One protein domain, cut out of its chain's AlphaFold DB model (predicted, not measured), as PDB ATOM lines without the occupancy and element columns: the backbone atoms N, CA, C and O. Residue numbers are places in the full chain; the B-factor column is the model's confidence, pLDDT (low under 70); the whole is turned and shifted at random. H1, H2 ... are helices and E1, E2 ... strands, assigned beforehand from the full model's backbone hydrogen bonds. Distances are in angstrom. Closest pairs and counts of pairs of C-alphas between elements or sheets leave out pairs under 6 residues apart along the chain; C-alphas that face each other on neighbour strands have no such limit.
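Overview. This is residues 4 to 200 of the 205 residues of the protein "Prepilin-type N-terminal cleavage/methylation domain-containing protein" of Planctomycetes bacterium (UniProt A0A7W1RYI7). One very long helix, H1, makes an arm whose residues 4 to 43 stick out, while its residues 46 to 64 pack slantwise on a small, strongly twisted sheet; H4 covers part of the sheet's other face. The printed part has 197 residues, with four named helices and three named strands in the order H1 H2 E1 E2 H3 H4 E3. The sheet's order is E1 - E2 - E3, antiparallel; the class is mixed, helices and strands. The whole is extended, with a radius of gyration of the C-alphas of 26.0 A, and spans 103 by 36 by 31 A.

Arrangement. H1, residues 4 to 65, is on the sheet of E1, residues 118 to 126, E2, residues 138 to 147, and E3, residues 192 to 199; its closest C-alphas to E2 are Ser 51 and Val 145, 6.0 A. H2, residues 77 to 80, is on the sheet, with Pro 77 and Thr 126 of E1 the closest C-alphas, 5.1 A. The hairpin E1 and E2 has N 121 and O 144 within hydrogen-bond range, 3.0 A; E2 and E3 have N 141 and O 196, 2.8 A. H3, residues 159 to 166, is not on the sheet. It only just touches H4, residues 177 to 187, with 3 pairs of C-alphas within 8 A, the closest Asn 163 and Leu 181, 7.1 A. H1 and H4 on opposite faces give three layers, helices on both faces of a sheet. O i to N i+4 pairs are within range throughout H3 and H4, and 55 of 58 in H1; H2 is too short for one.

Along the chain. H1 is 92.2 A long, from C-alpha 4 at (78.358, -104.089, 14.560). E1 is 24.1 A, E2 27.8 A and E3 22.4 A, ending at C-alpha 199 (50.674, -22.868, -15.221).

Size, cuts and confidence. Without residues 4 to 43 the body spans 42 by 35 by 32 A. The printed part has no cut. H2 to E1 is a long link of 37 residues. pLDDT is under 70 at 42 residues, among them 4 to 11, 86 to 106 and 170 to 177.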
ATOM      1  N   SER A   4      78.225-105.549  14.383       54.88
ATOM      2  CA  SER A   4      78.358-104.089  14.560       54.88
ATOM      3  C   SER A   4      78.644-103.314  13.265       54.88
ATOM      4  O   SER A   4      78.262-102.154  13.158       54.88
ATOM      5  N   ARG A   5      79.238-103.947  12.241       53.94
ATOM      6  CA  ARG A   5      79.552-103.282  10.956       53.94
ATOM      7  C   ARG A   5      78.337-103.085  10.037       53.94
ATOM      8  O   ARG A   5      78.367-102.201   9.188       53.94
ATOM      9  N   LEU A   6      77.273-103.879  10.200       53.75
ATOM     10  CA  LEU A   6      76.020-103.715   9.445       53.75
ATOM     11  C   LEU A   6      75.150-102.583  10.022       53.75
ATOM     12  O   LEU A   6      74.589-101.803   9.259       53.75
ATOM     13  N   LEU A   7      75.123-102.429  11.352       54.22
ATOM     14  CA  LEU A   7      74.401-101.347  12.041       54.22
ATOM     15  C   LEU A   7      75.014 -99.956  11.788       54.22
ATOM     16  O   LEU A   7      74.273 -98.988  11.639       54.22
ATOM     17  N   SER A   8      76.345 -99.838  11.673       57.28
ATOM     18  CA  SER A   8      76.981 -98.528  11.433       57.28
ATOM     19  C   SER A   8      76.712 -97.969  10.027       57.28
ATOM     20  O   SER A   8      76.700 -96.755   9.848       57.28
ATOM     21  N   ARG A   9      76.467 -98.834   9.032       57.75
ATOM     22  CA  ARG A   9      76.118 -98.422   7.662       57.75
ATOM     23  C   ARG A   9      74.676 -97.921   7.543       57.75
ATOM     24  O   ARG A   9      74.435 -96.989   6.788       57.75
ATOM     25  N   GLN A  10      73.743 -98.482   8.317       60.81
ATOM     26  CA  GLN A  10      72.338 -98.043   8.338       60.81
ATOM     27  C   GLN A  10      72.133 -96.711   9.080       60.81
ATOM     28  O   GLN A  10      71.284 -95.909   8.692       60.81
ATOM     29  N   GLY A  11      72.927 -96.440  10.124       64.44
ATOM     30  CA  GLY A  11      72.900 -95.144  10.813       64.44
ATOM     31  C   GLY A  11      73.347 -93.986   9.914       64.44
ATOM     32  O   GLY A  11      72.746 -92.916   9.942       64.44
ATOM     33  N   PHE A  12      74.350 -94.223   9.061       79.06
ATOM     34  CA  PHE A  12      74.854 -93.224   8.117       79.06
ATOM     35  C   PHE A  12      73.803 -92.837   7.065       79.06
ATOM     36  O   PHE A  12      73.575 -91.652   6.846       79.06
ATOM     37  N   THR A  13      73.078 -93.812   6.504       84.81
ATOM     38  CA  THR A  13      72.010 -93.550   5.522       84.81
ATOM     39  C   THR A  13      70.827 -92.771   6.103       84.81
ATOM     40  O   THR A  13      70.208 -91.979   5.400       84.81
ATOM     41  N   LEU A  14      70.502 -92.965   7.388       86.94
ATOM     42  CA  LEU A  14      69.405 -92.239   8.040       86.94
ATOM     43  C   LEU A  14      69.790 -90.776   8.297       86.94
ATOM     44  O   LEU A  14      68.995 -89.876   8.035       86.94
ATOM     45  N   ILE A  15      71.026 -90.538   8.744       90.38
ATOM     46  CA  ILE A  15      71.569 -89.184   8.913       90.38
ATOM     47  C   ILE A  15      71.639 -88.464   7.560       90.38
ATOM     48  O   ILE A  15      71.240 -87.308   7.472       90.38
ATOM     49  N   GLU A  16      72.080 -89.142   6.502       90.69
ATOM     50  CA  GLU A  16      72.139 -88.582   5.148       90.69
ATOM     51  C   GLU A  16      70.753 -88.164   4.635       90.69
ATOM     52  O   GLU A  16      70.585 -87.043   4.155       90.69
ATOM     53  N   LEU A  17      69.733 -89.008   4.822       93.50
ATOM     54  CA  LEU A  17      68.355 -88.699   4.429       93.50
ATOM     55  C   LEU A  17      67.773 -87.539   5.256       93.50
ATOM     56  O   LEU A  17      67.072 -86.681   4.715       93.50
ATOM     57  N   LEU A  18      68.106 -87.462   6.549       95.25
ATOM     58  CA  LEU A  18      67.707 -86.356   7.421       95.25
ATOM     59  C   LEU A  18      68.344 -85.030   6.978       95.25
ATOM     60  O   LEU A  18      67.644 -84.024   6.863       95.25
ATOM     61  N   VAL A  19      69.649 -85.031   6.690       96.56
ATOM     62  CA  VAL A  19      70.369 -83.849   6.194       96.56
ATOM     63  C   VAL A  19      69.816 -83.422   4.835       96.56
ATOM     64  O   VAL A  19      69.514 -82.244   4.651       96.56
ATOM     65  N   ALA A  20      69.601 -84.366   3.915       96.50
ATOM     66  CA  ALA A  20      69.003 -84.089   2.611       96.50
ATOM     67  C   ALA A  20      67.605 -83.465   2.745       96.50
ATOM     68  O   ALA A  20      67.307 -82.471   2.083       96.50
ATOM     69  N   SER A  21      66.774 -83.985   3.652       96.56
ATOM     70  CA  SER A  21      65.439 -83.440   3.927       96.56
ATOM     71  C   SER A  21      65.502 -82.031   4.521       96.56
ATOM     72  O   SER A  21      64.710 -81.171   4.144       96.56
ATOM     73  N   GLY A  22      66.464 -81.766   5.412       97.50
ATOM     74  CA  GLY A  22      66.680 -80.438   5.988       97.50
ATOM     75  C   GLY A  22      67.091 -79.405   4.937       97.50
ATOM     76  O   GLY A  22      66.490 -78.334   4.858       97.50
ATOM     77  N   VAL A  23      68.062 -79.746   4.083       97.44
ATOM     78  CA  VAL A  23      68.491 -78.881   2.969       97.44
ATOM     79  C   VAL A  23      67.338 -78.644   1.993       97.44
ATOM     80  O   VAL A  23      67.107 -77.506   1.586       97.44
ATOM     81  N   PHE A  24      66.572 -79.690   1.668       97.56
ATOM     82  CA  PHE A  24      65.398 -79.580   0.807       97.56
ATOM     83  C   PHE A  24      64.339 -78.639   1.396       97.56
ATOM     84  O   PHE A  24      63.860 -77.752   0.693       97.56
ATOM     85  N   LEU A  25      64.006 -78.779   2.682       98.06
ATOM     86  CA  LEU A  25      63.002 -77.944   3.340       98.06
ATOM     87  C   LEU A  25      63.422 -76.467   3.364       98.06
ATOM     88  O   LEU A  25      62.618 -75.597   3.034       98.06
ATOM     89  N   ILE A  26      64.684 -76.184   3.702       97.75
ATOM     90  CA  ILE A  26      65.223 -74.816   3.711       97.75
ATOM     91  C   ILE A  26      65.187 -74.220   2.299       97.75
ATOM     92  O   ILE A  26      64.712 -73.098   2.118       97.75
ATOM     93  N   GLY A  27      65.636 -74.977   1.291       97.81
ATOM     94  CA  GLY A  27      65.601 -74.546  -0.106       97.81
ATOM     95  C   GLY A  27      64.178 -74.275  -0.598       97.81
ATOM     96  O   GLY A  27      63.925 -73.250  -1.229       97.81
ATOM     97  N   PHE A  28      63.230 -75.143  -0.246       97.50
ATOM     98  CA  PHE A  28      61.825 -74.986  -0.612       97.50
ATOM     99  C   PHE A  28      61.207 -73.722   0.001       97.50
ATOM    100  O   PHE A  28      60.601 -72.928  -0.718       97.50
ATOM    101  N   VAL A  29      61.410 -73.486   1.302       97.69
ATOM    102  CA  VAL A  29      60.916 -72.277   1.984       97.69
ATOM    103  C   VAL A  29      61.543 -71.013   1.394       97.69
ATOM    104  O   VAL A  29      60.836 -70.029   1.182       97.69
ATOM    105  N   ALA A  30      62.841 -71.038   1.075       97.44
ATOM    106  CA  ALA A  30      63.529 -69.902   0.465       97.44
ATOM    107  C   ALA A  30      62.953 -69.546  -0.917       97.44
ATOM    108  O   ALA A  30      62.633 -68.384  -1.173       97.44
ATOM    109  N   VAL A  31      62.762 -70.541  -1.791       96.88
ATOM    110  CA  VAL A  31      62.183 -70.335  -3.130       96.88
ATOM    111  C   VAL A  31      60.733 -69.862  -3.031       96.88
ATOM    112  O   VAL A  31      60.340 -68.924  -3.727       96.88
ATOM    113  N   PHE A  32      59.944 -70.460  -2.138       96.19
ATOM    114  CA  PHE A  32      58.552 -70.068  -1.936       96.19
ATOM    115  C   PHE A  32      58.427 -68.635  -1.396       96.19
ATOM    116  O   PHE A  32      57.606 -67.855  -1.883       96.19
ATOM    117  N   GLY A  33      59.286 -68.251  -0.448       95.44
ATOM    118  CA  GLY A  33      59.363 -66.885   0.070       95.44
ATOM    119  C   GLY A  33      59.727 -65.866  -1.012       95.44
ATOM    120  O   GLY A  33      59.079 -64.822  -1.118       95.44
ATOM    121  N   LEU A  34      60.703 -66.190  -1.867       95.62
ATOM    122  CA  LEU A  34      61.088 -65.334  -2.991       95.62
ATOM    123  C   LEU A  34      59.945 -65.176  -4.005       95.62
ATOM    124  O   LEU A  34      59.701 -64.072  -4.491       95.62
ATOM    125  N   PHE A  35      59.207 -66.252  -4.287       96.12
ATOM    126  CA  PHE A  35      58.058 -66.216  -5.191       96.12
ATOM    127  C   PHE A  35      56.931 -65.316  -4.663       96.12
ATOM    128  O   PHE A  35      56.454 -64.439  -5.385       96.12
ATOM    129  N   LEU A  36      56.540 -65.475  -3.393       94.44
ATOM    130  CA  LEU A  36      55.523 -64.636  -2.747       94.44
ATOM    131  C   LEU A  36      55.908 -63.153  -2.755       94.44
ATOM    132  O   LEU A  36      55.085 -62.296  -3.090       94.44
ATOM    133  N   ALA A  37      57.164 -62.853  -2.418       93.38
ATOM    134  CA  ALA A  37      57.686 -61.496  -2.479       93.38
ATOM    135  C   ALA A  37      57.615 -60.944  -3.912       93.38
ATOM    136  O   ALA A  37      57.126 -59.833  -4.118       93.38
ATOM    137  N   GLY A  38      58.017 -61.738  -4.910       93.75
ATOM    138  CA  GLY A  38      57.965 -61.365  -6.323       93.75
ATOM    139  C   GLY A  38      56.556 -61.022  -6.813       93.75
ATOM    140  O   GLY A  38      56.364 -59.991  -7.454       93.75
ATOM    141  N   VAL A  39      55.548 -61.831  -6.462       94.06
ATOM    142  CA  VAL A  39      54.144 -61.560  -6.825       94.06
ATOM    143  C   VAL A  39      53.653 -60.249  -6.204       94.06
ATOM    144  O   VAL A  39      53.017 -59.444  -6.888       94.06
ATOM    145  N   ARG A  40      53.986 -59.996  -4.931       90.50
ATOM    146  CA  ARG A  40      53.627 -58.744  -4.251       90.50
ATOM    147  C   ARG A  40      54.266 -57.529  -4.925       90.50
ATOM    148  O   ARG A  40      53.568 -56.550  -5.175       90.50
ATOM    149  N   PHE A  41      55.564 -57.583  -5.224       91.25
ATOM    150  CA  PHE A  41      56.264 -56.472  -5.877       91.25
ATOM    151  C   PHE A  41      55.764 -56.218  -7.291       91.25
ATOM    152  O   PHE A  41      55.637 -55.064  -7.685       91.25
ATOM    153  N   ARG A  42      55.418 -57.275  -8.033       93.38
ATOM    154  CA  ARG A  42      54.807 -57.130  -9.352       93.38
ATOM    155  C   ARG A  42      53.491 -56.361  -9.274       93.38
ATOM    156  O   ARG A  42      53.331 -55.388  -9.998       93.38
ATOM    157  N   LYS A  43      52.590 -56.750  -8.365       90.44
ATOM    158  CA  LYS A  43      51.318 -56.040  -8.181       90.44
ATOM    159  C   LYS A  43      51.544 -54.572  -7.807       90.44
ATOM    160  O   LYS A  43      50.968 -53.694  -8.436       90.44
ATOM    161  N   LEU A  44      52.416 -54.310  -6.831       89.75
ATOM    162  CA  LEU A  44      52.752 -52.943  -6.420       89.75
ATOM    163  C   LEU A  44      53.322 -52.117  -7.581       89.75
ATOM    164  O   LEU A  44      52.967 -50.952  -7.728       89.75
ATOM    165  N   SER A  45      54.176 -52.715  -8.414       92.69
ATOM    166  CA  SER A  45      54.728 -52.060  -9.603       92.69
ATOM    167  C   SER A  45      53.642 -51.726 -10.627       92.69
ATOM    168  O   SER A  45      53.638 -50.619 -11.159       92.69
ATOM    169  N   ASP A  46      52.720 -52.654 -10.890       92.50
ATOM    170  CA  ASP A  46      51.613 -52.443 -11.828       92.50
ATOM    171  C   ASP A  46      50.668 -51.335 -11.329       92.50
ATOM    172  O   ASP A  46      50.316 -50.430 -12.089       92.50
ATOM    173  N   ASP A  47      50.309 -51.355 -10.042       91.75
ATOM    174  CA  ASP A  47      49.448 -50.344  -9.413       91.75
ATOM    175  C   ASP A  47      50.125 -48.960  -9.392       91.75
ATOM    176  O   ASP A  47      49.488 -47.946  -9.692       91.75
ATOM    177  N   THR A  48      51.437 -48.912  -9.127       93.25
ATOM    178  CA  THR A  48      52.229 -47.672  -9.175       93.25
ATOM    179  C   THR A  48      52.289 -47.111 -10.595       93.25
ATOM    180  O   THR A  48      52.090 -45.914 -10.796       93.25
ATOM    181  N   ALA A  49      52.534 -47.959 -11.599       94.56
ATOM    182  CA  ALA A  49      52.606 -47.533 -12.992       94.56
ATOM    183  C   ALA A  49      51.260 -46.982 -13.483       94.56
ATOM    184  O   ALA A  49      51.220 -45.921 -14.106       94.56
ATOM    185  N   ARG A  50      50.150 -47.656 -13.154       93.50
ATOM    186  CA  ARG A  50      48.795 -47.170 -13.461       93.50
ATOM    187  C   ARG A  50      48.519 -45.825 -12.803       93.50
ATOM    188  O   ARG A  50      48.104 -44.894 -13.482       93.50
ATOM    189  N   SER A  51      48.828 -45.703 -11.515       94.69
ATOM    190  CA  SER A  51      48.617 -44.460 -10.766       94.69
ATOM    191  C   SER A  51      49.436 -43.303 -11.331       94.69
ATOM    192  O   SER A  51      48.915 -42.202 -11.470       94.69
ATOM    193  N   ALA A  52      50.683 -43.555 -11.742       95.75
ATOM    194  CA  ALA A  52      51.540 -42.540 -12.347       95.75
ATOM    195  C   ALA A  52      51.019 -42.077 -13.715       95.75
ATOM    196  O   ALA A  52      51.033 -40.881 -14.007       95.75
ATOM    197  N   LEU A  53      50.531 -43.009 -14.540       96.19
ATOM    198  CA  LEU A  53      49.922 -42.679 -15.829       96.19
ATOM    199  C   LEU A  53      48.621 -41.893 -15.640       96.19
ATOM    200  O   LEU A  53      48.439 -40.873 -16.299       96.19
ATOM    201  N   ALA A  54      47.749 -42.327 -14.728       95.81
ATOM    202  CA  ALA A  54      46.521 -41.608 -14.395       95.81
ATOM    203  C   ALA A  54      46.811 -40.198 -13.879       95.81
ATOM    204  O   ALA A  54      46.241 -39.239 -14.386       95.81
ATOM    205  N   ALA A  55      47.730 -40.062 -12.919       96.31
ATOM    206  CA  ALA A  55      48.122 -38.771 -12.370       96.31
ATOM    207  C   ALA A  55      48.640 -37.835 -13.464       96.31
ATOM    208  O   ALA A  55      48.222 -36.685 -13.539       96.31
ATOM    209  N   SER A  56      49.518 -38.330 -14.341       96.38
ATOM    210  CA  SER A  56      50.064 -37.524 -15.432       96.38
ATOM    211  C   SER A  56      48.975 -37.048 -16.393       96.38
ATOM    212  O   SER A  56      48.984 -35.875 -16.773       96.38
ATOM    213  N   SER A  57      48.033 -37.915 -16.764       96.06
ATOM    214  CA  SER A  57      46.919 -37.529 -17.629       96.06
ATOM    215  C   SER A  57      45.975 -36.542 -16.944       96.06
ATOM    216  O   SER A  57      45.684 -35.507 -17.531       96.06
ATOM    217  N   LEU A  58      45.594 -36.785 -15.685       94.62
ATOM    218  CA  LEU A  58      44.757 -35.881 -14.889       94.62
ATOM    219  C   LEU A  58      45.382 -34.491 -14.759       94.62
ATOM    220  O   LEU A  58      44.733 -33.491 -15.036       94.62
ATOM    221  N   ILE A  59      46.667 -34.410 -14.406       95.31
ATOM    222  CA  ILE A  59      47.383 -33.130 -14.303       95.31
ATOM    223  C   ILE A  59      47.382 -32.393 -15.647       95.31
ATOM    224  O   ILE A  59      47.220 -31.174 -15.682       95.31
ATOM    225  N   ASN A  60      47.559 -33.113 -16.759       94.50
ATOM    226  CA  ASN A  60      47.518 -32.516 -18.091       94.50
ATOM    227  C   ASN A  60      46.110 -32.039 -18.467       94.50
ATOM    228  O   ASN A  60      45.982 -30.953 -19.023       94.50
ATOM    229  N   GLU A  61      45.070 -32.811 -18.152       92.56
ATOM    230  CA  GLU A  61      43.672 -32.432 -18.376       92.56
ATOM    231  C   GLU A  61      43.310 -31.174 -17.583       92.56
ATOM    232  O   GLU A  61      42.850 -30.194 -18.171       92.56
ATOM    233  N   ILE A  62      43.624 -31.154 -16.284       92.00
ATOM    234  CA  ILE A  62      43.417 -29.987 -15.420       92.00
ATOM    235  C   ILE A  62      44.196 -28.789 -15.968       92.00
ATOM    236  O   ILE A  62      43.657 -27.696 -16.063       92.00
ATOM    237  N   ARG A  63      45.451 -28.970 -16.397       92.19
ATOM    238  CA  ARG A  63      46.263 -27.888 -16.977       92.19
ATOM    239  C   ARG A  63      45.665 -27.307 -18.261       92.19
ATOM    240  O   ARG A  63      45.773 -26.103 -18.470       92.19
ATOM    241  N   ILE A  64      45.118 -28.147 -19.140       89.88
ATOM    242  CA  ILE A  64      44.510 -27.711 -20.408       89.88
ATOM    243  C   ILE A  64      43.264 -26.863 -20.142       89.88
ATOM    244  O   ILE A  64      43.008 -25.893 -20.863       89.88
ATOM    245  N   ASP A  65      42.498 -27.246 -19.125       87.81
ATOM    246  CA  ASP A  65      41.270 -26.571 -18.727       87.81
ATOM    247  C   ASP A  65      41.542 -25.326 -17.865       87.81
ATOM    248  O   ASP A  65      40.805 -24.349 -17.952       87.81
ATOM    249  N   ALA A  66      42.648 -25.318 -17.115       87.56
ATOM    250  CA  ALA A  66      43.020 -24.246 -16.205       87.56
ATOM    251  C   ALA A  66      43.200 -22.893 -16.924       87.56
ATOM    252  O   ALA A  66      44.072 -22.717 -17.784       87.56
ATOM    253  N   GLY A  67      42.405 -21.902 -16.533       82.06
ATOM    254  CA  GLY A  67      42.257 -20.611 -17.188       82.06
ATOM    255  C   GLY A  67      41.277 -20.618 -18.366       82.06
ATOM    256  O   GLY A  67      41.225 -19.642 -19.098       82.06
ATOM    257  N   ARG A  68      40.516 -21.676 -18.644       82.69
ATOM    258  CA  ARG A  68      39.521 -21.724 -19.737       82.69
ATOM    259  C   ARG A  68      38.149 -22.205 -19.268       82.69
ATOM    260  O   ARG A  68      37.336 -22.625 -20.088       82.69
ATOM    261  N   GLU A  69      37.878 -22.106 -17.973       77.81
ATOM    262  CA  GLU A  69      36.751 -22.758 -17.300       77.81
ATOM    263  C   GLU A  69      35.380 -22.137 -17.617       77.81
ATOM    264  O   GLU A  69      34.345 -22.720 -17.300       77.81
ATOM    265  N   GLY A  70      35.349 -20.992 -18.309       74.19
ATOM    266  CA  GLY A  70      34.123 -20.355 -18.791       74.19
ATOM    267  C   GLY A  70      33.862 -18.992 -18.149       74.19
ATOM    268  O   GLY A  70      34.767 -18.166 -18.038       74.19
ATOM    269  N   LEU A  71      32.598 -18.718 -17.810       69.44
ATOM    270  CA  LEU A  71      32.171 -17.451 -17.205       69.44
ATOM    271  C   LEU A  71      32.718 -17.334 -15.777       69.44
ATOM    272  O   LEU A  71      32.391 -18.164 -14.939       69.44
ATOM    273  N   GLY A  72      33.483 -16.277 -15.498       71.88
ATOM    274  CA  GLY A  72      34.076 -16.042 -14.176       71.88
ATOM    275  C   GLY A  72      35.525 -16.515 -14.028       71.88
ATOM    276  O   GLY A  72      36.100 -16.315 -12.966       71.88
ATOM    277  N   ALA A  73      36.133 -17.066 -15.085       77.62
ATOM    278  CA  ALA A  73      37.557 -17.379 -15.095       77.62
ATOM    279  C   ALA A  73      38.428 -16.096 -15.063       77.62
ATOM    280  O   ALA A  73      38.072 -15.104 -15.708       77.62
ATOM    281  N   PRO A  74      39.598 -16.118 -14.397       83.31
ATOM    282  CA  PRO A  74      40.170 -17.255 -13.673       83.31
ATOM    283  C   PRO A  74      39.517 -17.489 -12.298       83.31
ATOM    284  O   PRO A  74      39.147 -16.545 -11.610       83.31
ATOM    285  N   HIS A  75      39.421 -18.760 -11.902       87.12
ATOM    286  CA  HIS A  75      38.857 -19.193 -10.618       87.12
ATOM    287  C   HIS A  75      39.890 -19.198  -9.484       87.12
ATOM    288  O   HIS A  75      41.103 -19.211  -9.732       87.12
ATOM    289  N   ALA A  76      39.428 -19.207  -8.234       89.62
ATOM    290  CA  ALA A  76      40.310 -19.327  -7.077       89.62
ATOM    291  C   ALA A  76      40.937 -20.734  -7.027       89.62
ATOM    292  O   ALA A  76      40.333 -21.692  -7.514       89.62
ATOM    293  N   PRO A  77      42.180 -20.900  -6.542       91.12
ATOM    294  CA  PRO A  77      42.758 -22.219  -6.311       91.12
ATOM    295  C   PRO A  77      41.846 -23.190  -5.549       91.12
ATOM    296  O   PRO A  77      41.778 -24.353  -5.953       91.12
ATOM    297  N   GLU A  78      41.118 -22.736  -4.529       90.56
ATOM    298  CA  GLU A  78      40.195 -23.558  -3.737       90.56
ATOM    299  C   GLU A  78      39.102 -24.230  -4.580       90.56
ATOM    300  O   GLU A  78      38.738 -25.376  -4.305       90.56
ATOM    301  N   ASP A  79      38.676 -23.596  -5.678       88.56
ATOM    302  CA  ASP A  79      37.649 -24.112  -6.591       88.56
ATOM    303  C   ASP A  79      38.083 -25.402  -7.322       88.56
ATOM    304  O   ASP A  79      37.254 -26.101  -7.898       88.56
ATOM    305  N   TYR A  80      39.379 -25.740  -7.317       89.06
ATOM    306  CA  TYR A  80      39.913 -26.962  -7.939       89.06
ATOM    307  C   TYR A  80      39.983 -28.143  -6.957       89.06
ATOM    308  O   TYR A  80      40.342 -29.253  -7.357       89.06
ATOM    309  N   VAL A  81      39.706 -27.935  -5.667       89.81
ATOM    310  CA  VAL A  81      39.702 -29.015  -4.669       89.81
ATOM    311  C   VAL A  81      38.531 -29.961  -4.941       89.81
ATOM    312  O   VAL A  81      37.402 -29.537  -5.152       89.81
ATOM    313  N   GLY A  82      38.782 -31.272  -4.901       87.94
ATOM    314  CA  GLY A  82      37.798 -32.285  -5.282       87.94
ATOM    315  C   GLY A  82      38.143 -32.946  -6.613       87.94
ATOM    316  O   GLY A  82      39.066 -33.759  -6.660       87.94
ATOM    317  N   ASP A  83      37.391 -32.655  -7.669       86.56
ATOM    318  CA  ASP A  83      37.534 -33.301  -8.982       86.56
ATOM    319  C   ASP A  83      38.608 -32.654  -9.878       86.56
ATOM    320  O   ASP A  83      38.911 -33.184 -10.950       86.56
ATOM    321  N   GLY A  84      39.222 -31.554  -9.431       84.94
ATOM    322  CA  GLY A  84      40.265 -30.841 -10.164       84.94
ATOM    323  C   GLY A  84      39.760 -29.873 -11.226       84.94
ATOM    324  O   GLY A  84      40.594 -29.259 -11.887       84.94
ATOM    325  N   PHE A  85      38.447 -29.707 -11.404       85.62
ATOM    326  CA  PHE A  85      37.884 -28.844 -12.436       85.62
ATOM    327  C   PHE A  85      37.014 -27.758 -11.803       85.62
ATOM    328  O   PHE A  85      35.919 -28.030 -11.323       85.62
ATOM    329  N   ALA A  86      37.462 -26.503 -11.887       68.81
ATOM    330  CA  ALA A  86      36.725 -25.330 -11.406       68.81
ATOM    331  C   ALA A  86      35.528 -24.964 -12.319       68.81
ATOM    332  O   ALA A  86      35.347 -23.812 -12.710       68.81
ATOM    333  N   LYS A  87      34.730 -25.959 -12.732       64.50
ATOM    334  CA  LYS A  87      33.541 -25.788 -13.578       64.50
ATOM    335  C   LYS A  87      32.283 -25.655 -12.717       64.50
ATOM    336  O   LYS A  87      32.195 -26.279 -11.660       64.50
ATOM    337  N   PRO A  88      31.248 -24.928 -13.187       51.62
ATOM    338  CA  PRO A  88      29.916 -25.060 -12.608       51.62
ATOM    339  C   PRO A  88      29.473 -26.530 -12.685       51.62
ATOM    340  O   PRO A  88      29.888 -27.233 -13.614       51.62
ATOM    341  N   PRO A  89      28.652 -26.999 -11.725       47.44
ATOM    342  CA  PRO A  89      28.396 -28.412 -11.499       47.44
ATOM    343  C   PRO A  89      28.116 -29.155 -12.801       47.44
ATOM    344  O   PRO A  89      27.184 -28.828 -13.540       47.44
ATOM    345  N   SER A  90      28.951 -30.150 -13.089       45.22
ATOM    346  CA  SER A  90      28.693 -31.083 -14.170       45.22
ATOM    347  C   SER A  90      27.334 -31.773 -13.948       45.22
ATOM    348  O   SER A  90      26.870 -31.880 -12.812       45.22
ATOM    349  N   PRO A  91      26.675 -32.300 -14.994       45.03
ATOM    350  CA  PRO A  91      25.435 -33.063 -14.832       45.03
ATOM    351  C   PRO A  91      25.570 -34.261 -13.879       45.03
ATOM    352  O   PRO A  91      24.580 -34.689 -13.293       45.03
ATOM    353  N   TRP A  92      26.795 -34.768 -13.706       50.69
ATOM    354  CA  TRP A  92      27.149 -35.823 -12.755       50.69
ATOM    355  C   TRP A  92      27.411 -35.289 -11.334       50.69
ATOM    356  O   TRP A  92      27.352 -36.059 -10.388       50.69
ATOM    357  N   SER A  93      27.637 -33.981 -11.155       49.12
ATOM    358  CA  SER A  93      27.764 -33.317  -9.845       49.12
ATOM    359  C   SER A  93      26.500 -32.569  -9.392       49.12
ATOM    360  O   SER A  93      26.487 -31.927  -8.339       49.12
ATOM    361  N   LEU A  94      25.392 -32.700 -10.136       44.16
ATOM    362  CA  LEU A  94      24.088 -32.122  -9.782       44.16
ATOM    363  C   LEU A  94      23.452 -32.736  -8.520       44.16
ATOM    364  O   LEU A  94      22.507 -32.155  -7.991       44.16
ATOM    365  N   ALA A  95      23.954 -33.869  -8.020       44.25
ATOM    366  CA  ALA A  95      23.456 -34.485  -6.790       44.25
ATOM    367  C   ALA A  95      24.193 -34.029  -5.511       44.25
ATOM    368  O   ALA A  95      23.636 -34.172  -4.426       44.25
ATOM    369  N   GLU A  96      25.403 -33.459  -5.605       44.69
ATOM    370  CA  GLU A  96      26.327 -33.408  -4.452       44.69
ATOM    371  C   GLU A  96      26.872 -32.020  -4.087       44.69
ATOM    372  O   GLU A  96      27.451 -31.851  -3.018       44.69
ATOM    373  N   ASN A  97      26.586 -30.984  -4.879       42.22
ATOM    374  CA  ASN A  97      26.905 -29.598  -4.506       42.22
ATOM    375  C   ASN A  97      25.857 -28.937  -3.582       42.22
ATOM    376  O   ASN A  97      25.907 -27.732  -3.348       42.22
ATOM    377  N   ALA A  98      24.913 -29.702  -3.019       39.66
ATOM    378  CA  ALA A  98      23.888 -29.164  -2.118       39.66
ATOM    379  C   ALA A  98      24.406 -28.812  -0.709       39.66
ATOM    380  O   ALA A  98      23.681 -28.184   0.062       39.66
ATOM    381  N   ALA A  99      25.651 -29.153  -0.366       40.00
ATOM    382  CA  ALA A  99      26.264 -28.668   0.861       40.00
ATOM    383  C   ALA A  99      27.791 -28.638   0.744       40.00
ATOM    384  O   ALA A  99      28.479 -29.569   1.157       40.00
ATOM    385  N   LEU A 100      28.332 -27.489   0.328       43.12
ATOM    386  CA  LEU A 100      29.735 -27.085   0.530       43.12
ATOM    387  C   LEU A 100      30.172 -27.065   2.027       43.12
ATOM    388  O   LEU A 100      31.215 -26.522   2.372       43.12
ATOM    389  N   GLY A 101      29.367 -27.634   2.930       41.09
ATOM    390  CA  GLY A 101      29.621 -27.790   4.359       41.09
ATOM    391  C   GLY A 101      29.258 -29.175   4.911       41.09
ATOM    392  O   GLY A 101      29.246 -29.333   6.130       41.09
ATOM    393  N   ASP A 102      28.950 -30.169   4.065       48.97
ATOM    394  CA  ASP A 102      28.757 -31.548   4.530       48.97
ATOM    395  C   ASP A 102      30.119 -32.268   4.609       48.97
ATOM    396  O   ASP A 102      30.779 -32.430   3.578       48.97
ATOM    397  N   PRO A 103      30.573 -32.723   5.793       53.41
ATOM    398  CA  PRO A 103      31.821 -33.478   5.940       53.41
ATOM    399  C   PRO A 103      31.885 -34.755   5.082       53.41
ATOM    400  O   PRO A 103      32.977 -35.286   4.873       53.41
ATOM    401  N   ALA A 104      30.753 -35.249   4.565       53.47
ATOM    402  CA  ALA A 104      30.720 -36.375   3.636       53.47
ATOM    403  C   ALA A 104      31.385 -36.060   2.277       53.47
ATOM    404  O   ALA A 104      32.108 -36.908   1.744       53.47
ATOM    405  N   SER A 105      31.240 -34.831   1.760       60.34
ATOM    406  CA  SER A 105      31.835 -34.409   0.478       60.34
ATOM    407  C   SER A 105      33.364 -34.284   0.552       60.34
ATOM    408  O   SER A 105      34.066 -34.456  -0.450       60.34
ATOM    409  N   ALA A 106      33.917 -34.076   1.755       64.56
ATOM    410  CA  ALA A 106      35.360 -34.019   2.003       64.56
ATOM    411  C   ALA A 106      36.075 -35.364   1.756       64.56
ATOM    412  O   ALA A 106      37.286 -35.394   1.543       64.56
ATOM    413  N   LEU A 107      35.335 -36.479   1.767       76.44
ATOM    414  CA  LEU A 107      35.875 -37.838   1.639       76.44
ATOM    415  C   LEU A 107      35.577 -38.495   0.290       76.44
ATOM    416  O   LEU A 107      35.948 -39.653   0.083       76.44
ATOM    417  N   GLN A 108      34.902 -37.793  -0.615       86.25
ATOM    418  CA  GLN A 108      34.519 -38.330  -1.913       86.25
ATOM    419  C   GLN A 108      35.722 -38.510  -2.842       86.25
ATOM    420  O   GLN A 108      36.596 -37.646  -2.924       86.25
ATOM    421  N   LEU A 109      35.753 -39.632  -3.554       89.25
ATOM    422  CA  LEU A 109      36.698 -39.895  -4.629       89.25
ATOM    423  C   LEU A 109      35.959 -39.872  -5.966       89.25
ATOM    424  O   LEU A 109      34.830 -40.346  -6.066       89.25
ATOM    425  N   TYR A 110      36.630 -39.374  -6.996       90.50
ATOM    426  CA  TYR A 110      36.086 -39.260  -8.342       90.50
ATOM    427  C   TYR A 110      36.660 -40.360  -9.238       90.50
ATOM    428  O   TYR A 110      37.866 -40.626  -9.181       90.50
ATOM    429  N   PRO A 111      35.835 -41.037 -10.052       91.44
ATOM    430  CA  PRO A 111      36.325 -42.059 -10.962       91.44
ATOM    431  C   PRO A 111      37.058 -41.406 -12.137       91.44
ATOM    432  O   PRO A 111      36.557 -40.464 -12.751       91.44
ATOM    433  N   TYR A 112      38.227 -41.929 -12.504       91.88
ATOM    434  CA  TYR A 112      38.927 -41.465 -13.699       91.88
ATOM    435  C   TYR A 112      38.467 -42.245 -14.935       91.88
ATOM    436  O   TYR A 112      38.872 -43.385 -15.163       91.88
ATOM    437  N   ALA A 113      37.622 -41.621 -15.760       88.62
ATOM    438  CA  ALA A 113      36.958 -42.282 -16.887       88.62
ATOM    439  C   ALA A 113      37.926 -42.921 -17.903       88.62
ATOM    440  O   ALA A 113      37.626 -43.978 -18.459       88.62
ATOM    441  N   ALA A 114      39.096 -42.314 -18.133       88.62
ATOM    442  CA  ALA A 114      40.073 -42.840 -19.086       88.62
ATOM    443  C   ALA A 114      40.802 -44.100 -18.579       88.62
ATOM    444  O   ALA A 114      41.361 -44.843 -19.386       88.62
ATOM    445  N   GLN A 115      40.809 -44.354 -17.263       90.75
ATOM    446  CA  GLN A 115      41.413 -45.549 -16.670       90.75
ATOM    447  C   GLN A 115      40.471 -46.194 -15.641       90.75
ATOM    448  O   GLN A 115      40.513 -45.855 -14.456       90.75
ATOM    449  N   PRO A 116      39.647 -47.172 -16.063       90.00
ATOM    450  CA  PRO A 116      38.732 -47.871 -15.169       90.00
ATOM    451  C   PRO A 116      39.432 -48.479 -13.949       90.00
ATOM    452  O   PRO A 116      40.491 -49.102 -14.057       90.00
ATOM    453  N   GLY A 117      38.805 -48.325 -12.782       89.88
ATOM    454  CA  GLY A 117      39.371 -48.766 -11.507       89.88
ATOM    455  C   GLY A 117      40.447 -47.836 -10.950       89.88
ATOM    456  O   GLY A 117      41.135 -48.223 -10.011       89.88
ATOM    457  N   VAL A 118      40.612 -46.631 -11.498       93.00
ATOM    458  CA  VAL A 118      41.389 -45.559 -10.873       93.00
ATOM    459  C   VAL A 118      40.440 -44.493 -10.352       93.00
ATOM    460  O   VAL A 118      39.536 -44.042 -11.051       93.00
ATOM    461  N   TRP A 119      40.680 -44.095  -9.113       94.06
ATOM    462  CA  TRP A 119      39.947 -43.058  -8.413       94.06
ATOM    463  C   TRP A 119      40.902 -41.950  -8.020       94.06
ATOM    464  O   TRP A 119      42.082 -42.208  -7.782       94.06
ATOM    465  N   TYR A 120      40.416 -40.720  -7.946       94.25
ATOM    466  CA  TYR A 120      41.269 -39.594  -7.619       94.25
ATOM    467  C   TYR A 120      40.537 -38.508  -6.841       94.25
ATOM    468  O   TYR A 120      39.309 -38.471  -6.783       94.25
ATOM    469  N   ARG A 121      41.319 -37.631  -6.217       92.50
ATOM    470  CA  ARG A 121      40.833 -36.393  -5.610       92.50
ATOM    471  C   ARG A 121      41.969 -35.383  -5.514       92.50
ATOM    472  O   ARG A 121      43.063 -35.730  -5.070       92.50
ATOM    473  N   VAL A 122      41.706 -34.130  -5.859       92.81
ATOM    474  CA  VAL A 122      42.562 -33.000  -5.490       92.81
ATOM    475  C   VAL A 122      42.314 -32.680  -4.018       92.81
ATOM    476  O   VAL A 122      41.221 -32.271  -3.636       92.81
ATOM    477  N   LEU A 123      43.314 -32.936  -3.178       91.25
ATOM    478  CA  LEU A 123      43.265 -32.726  -1.730       91.25
ATOM    479  C   LEU A 123      43.433 -31.257  -1.358       91.25
ATOM    480  O   LEU A 123      42.809 -30.777  -0.420       91.25
ATOM    481  N   GLU A 124      44.315 -30.574  -2.077       92.12
ATOM    482  CA  GLU A 124      44.685 -29.191  -1.830       92.12
ATOM    483  C   GLU A 124      45.072 -28.557  -3.162       92.12
ATOM    484  O   GLU A 124      45.715 -29.195  -4.005       92.12
ATOM    485  N   SER A 125      44.686 -27.300  -3.328       93.25
ATOM    486  CA  SER A 125      45.049 -26.462  -4.456       93.25
ATOM    487  C   SER A 125      45.339 -25.066  -3.921       93.25
ATOM    488  O   SER A 125      44.480 -24.465  -3.285       93.25
ATOM    489  N   THR A 126      46.558 -24.578  -4.130       94.88
ATOM    490  CA  THR A 126      46.985 -23.241  -3.694       94.88
ATOM    491  C   THR A 126      47.666 -22.498  -4.831       94.88
ATOM    492  O   THR A 126      48.065 -23.092  -5.836       94.88
ATOM    493  N   ASP A 127      47.893 -21.202  -4.660       92.94
ATOM    494  CA  ASP A 127      48.856 -20.474  -5.478       92.94
ATOM    495  C   ASP A 127      50.313 -20.927  -5.190       92.94
ATOM    496  O   ASP A 127      50.579 -21.846  -4.403       92.94
ATOM    497  N   PHE A 128      51.291 -20.289  -5.842       89.75
ATOM    498  CA  PHE A 128      52.718 -20.587  -5.653       89.75
ATOM    499  C   PHE A 128      53.238 -20.303  -4.228       89.75
ATOM    500  O   PHE A 128      54.189 -20.944  -3.780       89.75
ATOM    501  N   VAL A 129      52.634 -19.343  -3.527       91.56
ATOM    502  CA  VAL A 129      53.013 -18.878  -2.184       91.56
ATOM    503  C   VAL A 129      52.211 -19.599  -1.084       91.56
ATOM    504  O   VAL A 129      52.603 -19.559   0.080       91.56
ATOM    505  N   GLY A 130      51.147 -20.320  -1.445       90.06
ATOM    506  CA  GLY A 130      50.230 -20.997  -0.526       90.06
ATOM    507  C   GLY A 130      48.948 -20.212  -0.219       90.06
ATOM    508  O   GLY A 130      48.255 -20.556   0.734       90.06
ATOM    509  N   GLY A 131      48.655 -19.151  -0.969       93.38
ATOM    510  CA  GLY A 131      47.403 -18.401  -0.906       93.38
ATOM    511  C   GLY A 131      46.333 -18.922  -1.868       93.38
ATOM    512  O   GLY A 131      46.497 -19.961  -2.515       93.38
ATOM    513  N   ASP A 132      45.240 -18.168  -1.953       91.69
ATOM    514  CA  ASP A 132      44.036 -18.502  -2.719       91.69
ATOM    515  C   ASP A 132      43.617 -17.349  -3.653       91.69
ATOM    516  O   ASP A 132      42.466 -16.935  -3.736       91.69
ATOM    517  N   ASP A 133      44.596 -16.751  -4.335       90.44
ATOM    518  CA  ASP A 133      44.325 -15.658  -5.269       90.44
ATOM    519  C   ASP A 133      43.826 -16.195  -6.619       90.44
ATOM    520  O   ASP A 133      44.554 -16.881  -7.342       90.44
ATOM    521  N   ALA A 134      42.603 -15.828  -7.009       87.25
ATOM    522  CA  ALA A 134      42.039 -16.147  -8.319       87.25
ATOM    523  C   ALA A 134      42.893 -15.620  -9.484       87.25
ATOM    524  O   ALA A 134      42.966 -16.260 -10.534       87.25
ATOM    525  N   ALA A 135      43.612 -14.510  -9.296       86.19
ATOM    526  CA  ALA A 135      44.512 -13.954 -10.302       86.19
ATOM    527  C   ALA A 135      45.872 -14.677 -10.386       86.19
ATOM    528  O   ALA A 135      46.725 -14.290 -11.190       86.19
ATOM    529  N   THR A 136      46.106 -15.741  -9.605       89.81
ATOM    530  CA  THR A 136      47.360 -16.495  -9.711       89.81
ATOM    531  C   THR A 136      47.526 -17.115 -11.100       89.81
ATOM    532  O   THR A 136      46.587 -17.627 -11.713       89.81
ATOM    533  N   THR A 137      48.762 -17.104 -11.593       90.19
ATOM    534  CA  THR A 137      49.145 -17.739 -12.863       90.19
ATOM    535  C   THR A 137      49.579 -19.190 -12.686       90.19
ATOM    536  O   THR A 137      49.596 -19.944 -13.658       90.19
ATOM    537  N   ALA A 138      49.920 -19.596 -11.463       92.81
ATOM    538  CA  ALA A 138      50.374 -20.940 -11.149       92.81
ATOM    539  C   ALA A 138      49.537 -21.538 -10.017       92.81
ATOM    540  O   ALA A 138      49.327 -20.892  -8.989       92.81
ATOM    541  N   LEU A 139      49.112 -22.784 -10.214       93.62
ATOM    542  CA  LEU A 139      48.442 -23.594  -9.204       93.62
ATOM    543  C   LEU A 139      49.357 -24.711  -8.746       93.62
ATOM    544  O   LEU A 139      49.960 -25.404  -9.569       93.62
ATOM    545  N   ARG A 140      49.413 -24.917  -7.440       96.31
ATOM    546  CA  ARG A 140      50.051 -26.057  -6.805       96.31
ATOM    547  C   ARG A 140      48.965 -27.014  -6.338       96.31
ATOM    548  O   ARG A 140      48.215 -26.699  -5.427       96.31
ATOM    549  N   LEU A 141      48.921 -28.189  -6.948       95.50
ATOM    550  CA  LEU A 141      47.939 -29.228  -6.674       95.50
ATOM    551  C   LEU A 141      48.568 -30.374  -5.883       95.50
ATOM    552  O   LEU A 141      49.691 -30.809  -6.168       95.50
ATOM    553  N   ARG A 142      47.807 -30.896  -4.924       95.62
ATOM    554  CA  ARG A 142      48.046 -32.181  -4.260       95.62
ATOM    555  C   ARG A 142      46.989 -33.166  -4.717       95.62
ATOM    556  O   ARG A 142      45.841 -33.090  -4.294       95.62
ATOM    557  N   LEU A 143      47.378 -34.076  -5.597       95.56
ATOM    558  CA  LEU A 143      46.495 -35.064  -6.198       95.56
ATOM    559  C   LEU A 143      46.682 -36.416  -5.511       95.56
ATOM    560  O   LEU A 143      47.773 -36.982  -5.531       95.56
ATOM    561  N   LEU A 144      45.608 -36.956  -4.948       95.75
ATOM    562  CA  LEU A 144      45.539 -38.335  -4.492       95.75
ATOM    563  C   LEU A 144      45.037 -39.213  -5.634       95.75
ATOM    564  O   LEU A 144      43.982 -38.933  -6.199       95.75
ATOM    565  N   VAL A 145      45.753 -40.295  -5.930       95.94
ATOM    566  CA  VAL A 145      45.328 -41.327  -6.881       95.94
ATOM    567  C   VAL A 145      45.259 -42.671  -6.168       95.94
ATOM    568  O   VAL A 145      46.203 -43.087  -5.495       95.94
ATOM    569  N   LEU A 146      44.130 -43.352  -6.316       95.00
ATOM    570  CA  LEU A 146      43.815 -44.620  -5.678       95.00
ATOM    571  C   LEU A 146      43.416 -45.655  -6.748       95.00
ATOM    572  O   LEU A 146      42.289 -45.618  -7.250       95.00
ATOM    573  N   PRO A 147      44.300 -46.603  -7.101       93.94
ATOM    574  CA  PRO A 147      43.928 -47.753  -7.914       93.94
ATOM    575  C   PRO A 147      43.034 -48.693  -7.089       93.94
ATOM    576  O   PRO A 147      43.486 -49.393  -6.184       93.94
ATOM    577  N   TRP A 148      41.741 -48.709  -7.402       91.38
ATOM    578  CA  TRP A 148      40.731 -49.527  -6.741       91.38
ATOM    579  C   TRP A 148      39.753 -50.136  -7.751       91.38
ATOM    580  O   TRP A 148      38.805 -49.501  -8.210       91.38
ATOM    581  N   SER A 149      39.961 -51.413  -8.076       84.69
ATOM    582  CA  SER A 149      39.152 -52.138  -9.066       84.69
ATOM    583  C   SER A 149      37.815 -52.666  -8.539       84.69
ATOM    584  O   SER A 149      37.017 -53.161  -9.327       84.69
ATOM    585  N   GLN A 150      37.566 -52.596  -7.227       78.75
ATOM    586  CA  GLN A 150      36.375 -53.170  -6.581       78.75
ATOM    587  C   GLN A 150      35.257 -52.150  -6.326       78.75
ATOM    588  O   GLN A 150      34.374 -52.391  -5.506       78.75
ATOM    589  N   ALA A 151      35.310 -50.979  -6.952       74.44
ATOM    590  CA  ALA A 151      34.233 -50.015  -6.810       74.44
ATOM    591  C   ALA A 151      33.082 -50.407  -7.748       74.44
ATOM    592  O   ALA A 151      33.230 -50.380  -8.967       74.44
ATOM    593  N   GLU A 152      31.967 -50.835  -7.155       66.50
ATOM    594  CA  GLU A 152      30.782 -51.320  -7.876       66.50
ATOM    595  C   GLU A 152      29.928 -50.181  -8.448       66.50
ATOM    596  O   GLU A 152      29.241 -50.383  -9.446       66.50
ATOM    597  N   GLU A 153      30.001 -48.984  -7.857       70.44
ATOM    598  CA  GLU A 153      29.203 -47.821  -8.253       70.44
ATOM    599  C   GLU A 153      30.105 -46.585  -8.432       70.44
ATOM    600  O   GLU A 153      30.929 -46.310  -7.553       70.44
ATOM    601  N   PRO A 154      29.981 -45.856  -9.562       65.69
ATOM    602  CA  PRO A 154      30.738 -44.632  -9.834       65.69
ATOM    603  C   PRO A 154      30.348 -43.475  -8.898       65.69
ATOM    604  O   PRO A 154      31.198 -42.662  -8.539       65.69
ATOM    605  N   ASP A 155      29.089 -43.452  -8.458       63.34
ATOM    606  CA  ASP A 155      28.491 -42.359  -7.697       63.34
ATOM    607  C   ASP A 155      28.474 -42.740  -6.204       63.34
ATOM    608  O   ASP A 155      27.655 -43.539  -5.761       63.34
ATOM    609  N   GLY A 156      29.427 -42.227  -5.419       67.00
ATOM    610  CA  GLY A 156      29.466 -42.437  -3.961       67.00
ATOM    611  C   GLY A 156      30.617 -43.303  -3.434       67.00
ATOM    612  O   GLY A 156      30.555 -43.821  -2.312       67.00
ATOM    613  N   PHE A 157      31.699 -43.471  -4.199       82.00
ATOM    614  CA  PHE A 157      32.917 -44.067  -3.655       82.00
ATOM    615  C   PHE A 157      33.662 -43.060  -2.772       82.00
ATOM    616  O   PHE A 157      34.153 -42.029  -3.227       82.00
ATOM    617  N   THR A 158      33.752 -43.366  -1.480       86.81
ATOM    618  CA  THR A 158      34.374 -42.493  -0.481       86.81
ATOM    619  C   THR A 158      35.555 -43.173   0.194       86.81
ATOM    620  O   THR A 158      35.611 -44.401   0.332       86.81
ATOM    621  N   LEU A 159      36.487 -42.364   0.694       85.25
ATOM    622  CA  LEU A 159      37.597 -42.828   1.521       85.25
ATOM    623  C   LEU A 159      37.100 -43.609   2.752       85.25
ATOM    624  O   LEU A 159      37.703 -44.608   3.131       85.25
ATOM    625  N   ASP A 160      35.961 -43.245   3.335       83.69
ATOM    626  CA  ASP A 160      35.384 -43.987   4.461       83.69
ATOM    627  C   ASP A 160      34.972 -45.426   4.082       83.69
ATOM    628  O   ASP A 160      35.214 -46.375   4.833       83.69
ATOM    629  N   ARG A 161      34.445 -45.639   2.868       83.69
ATOM    630  CA  ARG A 161      34.185 -46.994   2.348       83.69
ATOM    631  C   ARG A 161      35.483 -47.790   2.200       83.69
ATOM    632  O   ARG A 161      35.509 -48.968   2.558       83.69
ATOM    633  N   VAL A 162      36.559 -47.144   1.746       86.69
ATOM    634  CA  VAL A 162      37.902 -47.745   1.681       86.69
ATOM    635  C   VAL A 162      38.399 -48.118   3.079       86.69
ATOM    636  O   VAL A 162      38.884 -49.232   3.286       86.69
ATOM    637  N   ASN A 163      38.216 -47.235   4.066       86.94
ATOM    638  CA  ASN A 163      38.579 -47.508   5.454       86.94
ATOM    639  C   ASN A 163      37.817 -48.713   6.013       86.94
ATOM    640  O   ASN A 163      38.431 -49.591   6.613       86.94
ATOM    641  N   ARG A 164      36.501 -48.798   5.780       83.50
ATOM    642  CA  ARG A 164      35.685 -49.950   6.203       83.50
ATOM    643  C   ARG A 164      36.128 -51.256   5.552       83.50
ATOM    644  O   ARG A 164      36.162 -52.277   6.230       83.50
ATOM    645  N   ALA A 165      36.471 -51.230   4.266       84.62
ATOM    646  CA  ALA A 165      36.908 -52.421   3.540       84.62
ATOM    647  C   ALA A 165      38.263 -52.952   4.035       84.62
ATOM    648  O   ALA A 165      38.491 -54.159   4.057       84.62
ATOM    649  N   LEU A 166      39.167 -52.054   4.431       86.31
ATOM    650  CA  LEU A 166      40.548 -52.391   4.779       86.31
ATOM    651  C   LEU A 166      40.837 -52.399   6.287       86.31
ATOM    652  O   LEU A 166      41.894 -52.878   6.698       86.31
ATOM    653  N   GLY A 167      39.940 -51.844   7.105       84.81
ATOM    654  CA  GLY A 167      40.121 -51.685   8.547       84.81
ATOM    655  C   GLY A 167      41.371 -50.878   8.908       84.81
ATOM    656  O   GLY A 167      42.140 -51.301   9.771       84.81
ATOM    657  N   LEU A 168      41.632 -49.763   8.211       80.12
ATOM    658  CA  LEU A 168      42.894 -49.014   8.350       80.12
ATOM    659  C   LEU A 168      42.962 -48.224   9.657       80.12
ATOM    660  O   LEU A 168      43.975 -48.279  10.353       80.12
ATOM    661  N   VAL A 169      41.883 -47.513   9.981       79.38
ATOM    662  CA  VAL A 169      41.760 -46.647  11.155       79.38
ATOM    663  C   VAL A 169      40.557 -47.109  11.973       79.38
ATOM    664  O   VAL A 169      39.449 -47.244  11.450       79.38
ATOM    665  N   GLY A 170      40.775 -47.382  13.263       67.06
ATOM    666  CA  GLY A 170      39.713 -47.803  14.177       67.06
ATOM    667  C   GLY A 170      38.643 -46.720  14.352       67.06
ATOM    668  O   GLY A 170      38.957 -45.536  14.379       67.06
ATOM    669  N   ALA A 171      37.384 -47.128  14.533       56.22
ATOM    670  CA  ALA A 171      36.191 -46.268  14.593       56.22
ATOM    671  C   ALA A 171      36.119 -45.266  15.778       56.22
ATOM    672  O   ALA A 171      35.033 -44.830  16.142       56.22
ATOM    673  N   ARG A 172      37.236 -44.942  16.445       49.97
ATOM    674  CA  ARG A 172      37.276 -44.203  17.724       49.97
ATOM    675  C   ARG A 172      38.083 -42.902  17.715       49.97
ATOM    676  O   ARG A 172      38.244 -42.302  18.773       49.97
ATOM    677  N   THR A 173      38.606 -42.457  16.580       47.03
ATOM    678  CA  THR A 173      39.429 -41.238  16.520       47.03
ATOM    679  C   THR A 173      38.623 -40.034  16.038       47.03
ATOM    680  O   THR A 173      38.118 -40.045  14.923       47.03
ATOM    681  N   ASN A 174      38.549 -39.001  16.886       49.53
ATOM    682  CA  ASN A 174      37.902 -37.700  16.640       49.53
ATOM    683  C   ASN A 174      38.801 -36.688  15.887       49.53
ATOM    684  O   ASN A 174      38.449 -35.515  15.795       49.53
ATOM    685  N   ASP A 175      39.969 -37.111  15.396       49.66
ATOM    686  CA  ASP A 175      40.816 -36.304  14.502       49.66
ATOM    687  C   ASP A 175      40.164 -36.160  13.116       49.66
ATOM    688  O   ASP A 175      39.240 -36.921  12.815       49.66
ATOM    689  N   PRO A 176      40.627 -35.245  12.235       59.81
ATOM    690  CA  PRO A 176      40.154 -35.189  10.854       59.81
ATOM    691  C   PRO A 176      40.505 -36.505  10.139       59.81
ATOM    692  O   PRO A 176      41.584 -36.664   9.566       59.81
ATOM    693  N   VAL A 177      39.572 -37.463  10.208       67.94
ATOM    694  CA  VAL A 177      39.695 -38.874   9.803       67.94
ATOM    695  C   VAL A 177      40.289 -39.014   8.399       67.94
ATOM    696  O   VAL A 177      41.051 -39.944   8.144       67.94
ATOM    697  N   ALA A 178      40.015 -38.048   7.520       74.00
ATOM    698  CA  ALA A 178      40.524 -37.975   6.155       74.00
ATOM    699  C   ALA A 178      42.059 -38.028   6.070       74.00
ATOM    700  O   ALA A 178      42.607 -38.884   5.380       74.00
ATOM    701  N   ASN A 179      42.769 -37.150   6.785       82.00
ATOM    702  CA  ASN A 179      44.217 -36.988   6.612       82.00
ATOM    703  C   ASN A 179      44.999 -38.190   7.151       82.00
ATOM    704  O   ASN A 179      45.951 -38.649   6.520       82.00
ATOM    705  N   LEU A 180      44.569 -38.738   8.292       83.75
ATOM    706  CA  LEU A 180      45.158 -39.954   8.859       83.75
ATOM    707  C   LEU A 180      44.938 -41.159   7.944       83.75
ATOM    708  O   LEU A 180      45.846 -41.964   7.736       83.75
ATOM    709  N   LEU A 181      43.742 -41.266   7.372       86.62
ATOM    710  CA  LEU A 181      43.401 -42.336   6.451       86.62
ATOM    711  C   LEU A 181      44.213 -42.253   5.154       86.62
ATOM    712  O   LEU A 181      44.740 -43.269   4.704       86.62
ATOM    713  N   ILE A 182      44.366 -41.054   4.588       89.12
ATOM    714  CA  ILE A 182      45.214 -40.808   3.415       89.12
ATOM    715  C   ILE A 182      46.665 -41.198   3.720       89.12
ATOM    716  O   ILE A 182      47.272 -41.943   2.952       89.12
ATOM    717  N   ALA A 183      47.202 -40.778   4.869       89.94
ATOM    718  CA  ALA A 183      48.559 -41.128   5.274       89.94
ATOM    719  C   ALA A 183      48.754 -42.651   5.411       89.94
ATOM    720  O   ALA A 183      49.762 -43.190   4.949       89.94
ATOM    721  N   GLU A 184      47.788 -43.369   5.991       90.62
ATOM    722  CA  GLU A 184      47.840 -44.832   6.093       90.62
ATOM    723  C   GLU A 184      47.697 -45.530   4.731       90.62
ATOM    724  O   GLU A 184      48.384 -46.525   4.485       90.62
ATOM    725  N   LEU A 185      46.873 -45.005   3.820       91.56
ATOM    726  CA  LEU A 185      46.764 -45.511   2.448       91.56
ATOM    727  C   LEU A 185      48.087 -45.371   1.684       91.56
ATOM    728  O   LEU A 185      48.535 -46.333   1.056       91.56
ATOM    729  N   ILE A 186      48.736 -44.209   1.788       92.50
ATOM    730  CA  ILE A 186      50.031 -43.937   1.148       92.50
ATOM    731  C   ILE A 186      51.121 -44.827   1.747       92.50
ATOM    732  O   ILE A 186      51.848 -45.509   1.025       92.50
ATOM    733  N   LYS A 187      51.197 -44.906   3.079       91.50
ATOM    734  CA  LYS A 187      52.173 -45.740   3.797       91.50
ATOM    735  C   LYS A 187      52.074 -47.222   3.430       91.50
ATOM    736  O   LYS A 187      53.086 -47.923   3.427       91.50
ATOM    737  N   ARG A 188      50.870 -47.714   3.123       89.38
ATOM    738  CA  ARG A 188      50.636 -49.104   2.698       89.38
ATOM    739  C   ARG A 188      50.830 -49.323   1.194       89.38
ATOM    740  O   ARG A 188      50.738 -50.468   0.755       89.38
ATOM    741  N   GLY A 189      51.123 -48.270   0.427       89.75
ATOM    742  CA  GLY A 189      51.272 -48.326  -1.029       89.75
ATOM    743  C   GLY A 189      49.957 -48.627  -1.749       89.75
ATOM    744  O   GLY A 189      49.971 -49.265  -2.797       89.75
ATOM    745  N   LEU A 190      48.829 -48.249  -1.142       91.62
ATOM    746  CA  LEU A 190      47.493 -48.434  -1.707       91.62
ATOM    747  C   LEU A 190      47.028 -47.201  -2.473       91.62
ATOM    748  O   LEU A 190      46.312 -47.348  -3.452       91.62
ATOM    749  N   ALA A 191      47.447 -46.013  -2.035       94.44
ATOM    750  CA  ALA A 191      47.235 -44.753  -2.733       94.44
ATOM    751  C   ALA A 191      48.573 -44.052  -2.971       94.44
ATOM    752  O   ALA A 191      49.552 -44.298  -2.265       94.44
ATOM    753  N   PHE A 192      48.591 -43.152  -3.945       95.62
ATOM    754  CA  PHE A 192      49.770 -42.395  -4.335       95.62
ATOM    755  C   PHE A 192      49.429 -40.910  -4.356       95.62
ATOM    756  O   PHE A 192      48.430 -40.502  -4.947       95.62
ATOM    757  N   GLU A 193      50.254 -40.111  -3.686       95.56
ATOM    758  CA  GLU A 193      50.145 -38.655  -3.692       95.56
ATOM    759  C   GLU A 193      51.104 -38.077  -4.734       95.56
ATOM    760  O   GLU A 193      52.288 -38.423  -4.776       95.56
ATOM    761  N   TYR A 194      50.581 -37.189  -5.573       96.44
ATOM    762  CA  TYR A 194      51.328 -36.483  -6.601       96.44
ATOM    763  C   TYR A 194      51.216 -34.983  -6.370       96.44
ATOM    764  O   TYR A 194      50.123 -34.426  -6.264       96.44
ATOM    765  N   HIS A 195      52.367 -34.322  -6.329       95.88
ATOM    766  CA  HIS A 195      52.448 -32.872  -6.278       95.88
ATOM    767  C   HIS A 195      52.706 -32.345  -7.681       95.88
ATOM    768  O   HIS A 195      53.672 -32.753  -8.330       95.88
ATOM    769  N   ALA A 196      51.863 -31.428  -8.137       95.56
ATOM    770  CA  ALA A 196      51.998 -30.820  -9.448       95.56
ATOM    771  C   ALA A 196      51.909 -29.304  -9.344       95.56
ATOM    772  O   ALA A 196      51.075 -28.778  -8.614       95.56
ATOM    773  N   THR A 197      52.739 -28.611 -10.117       95.56
ATOM    774  CA  THR A 197      52.577 -27.178 -10.354       95.56
ATOM    775  C   THR A 197      52.146 -26.993 -11.797       95.56
ATOM    776  O   THR A 197      52.889 -27.346 -12.715       95.56
ATOM    777  N   ILE A 198      50.949 -26.458 -12.002       94.06
ATOM    778  CA  ILE A 198      50.408 -26.171 -13.328       94.06
ATOM    779  C   ILE A 198      50.403 -24.664 -13.563       94.06
ATOM    780  O   ILE A 198      50.116 -23.878 -12.665       94.06
ATOM    781  N   ILE A 199      50.745 -24.263 -14.783       92.88
ATOM    782  CA  ILE A 199      50.674 -22.868 -15.221       92.88
ATOM    783  C   ILE A 199      49.350 -22.709 -15.959       92.88
ATOM    784  O   ILE A 199      49.124 -23.412 -16.948       92.88
ATOM    785  N   ARG A 200      48.498 -21.810 -15.465       89.38
ATOM    786  CA  ARG A 200      47.198 -21.496 -16.058       89.38
ATOM    787  C   ARG A 200      47.378 -20.824 -17.410       89.38
ATOM    788  O   ARG A 200      48.351 -20.104 -17.652       89.38
TER     789      ARG A 200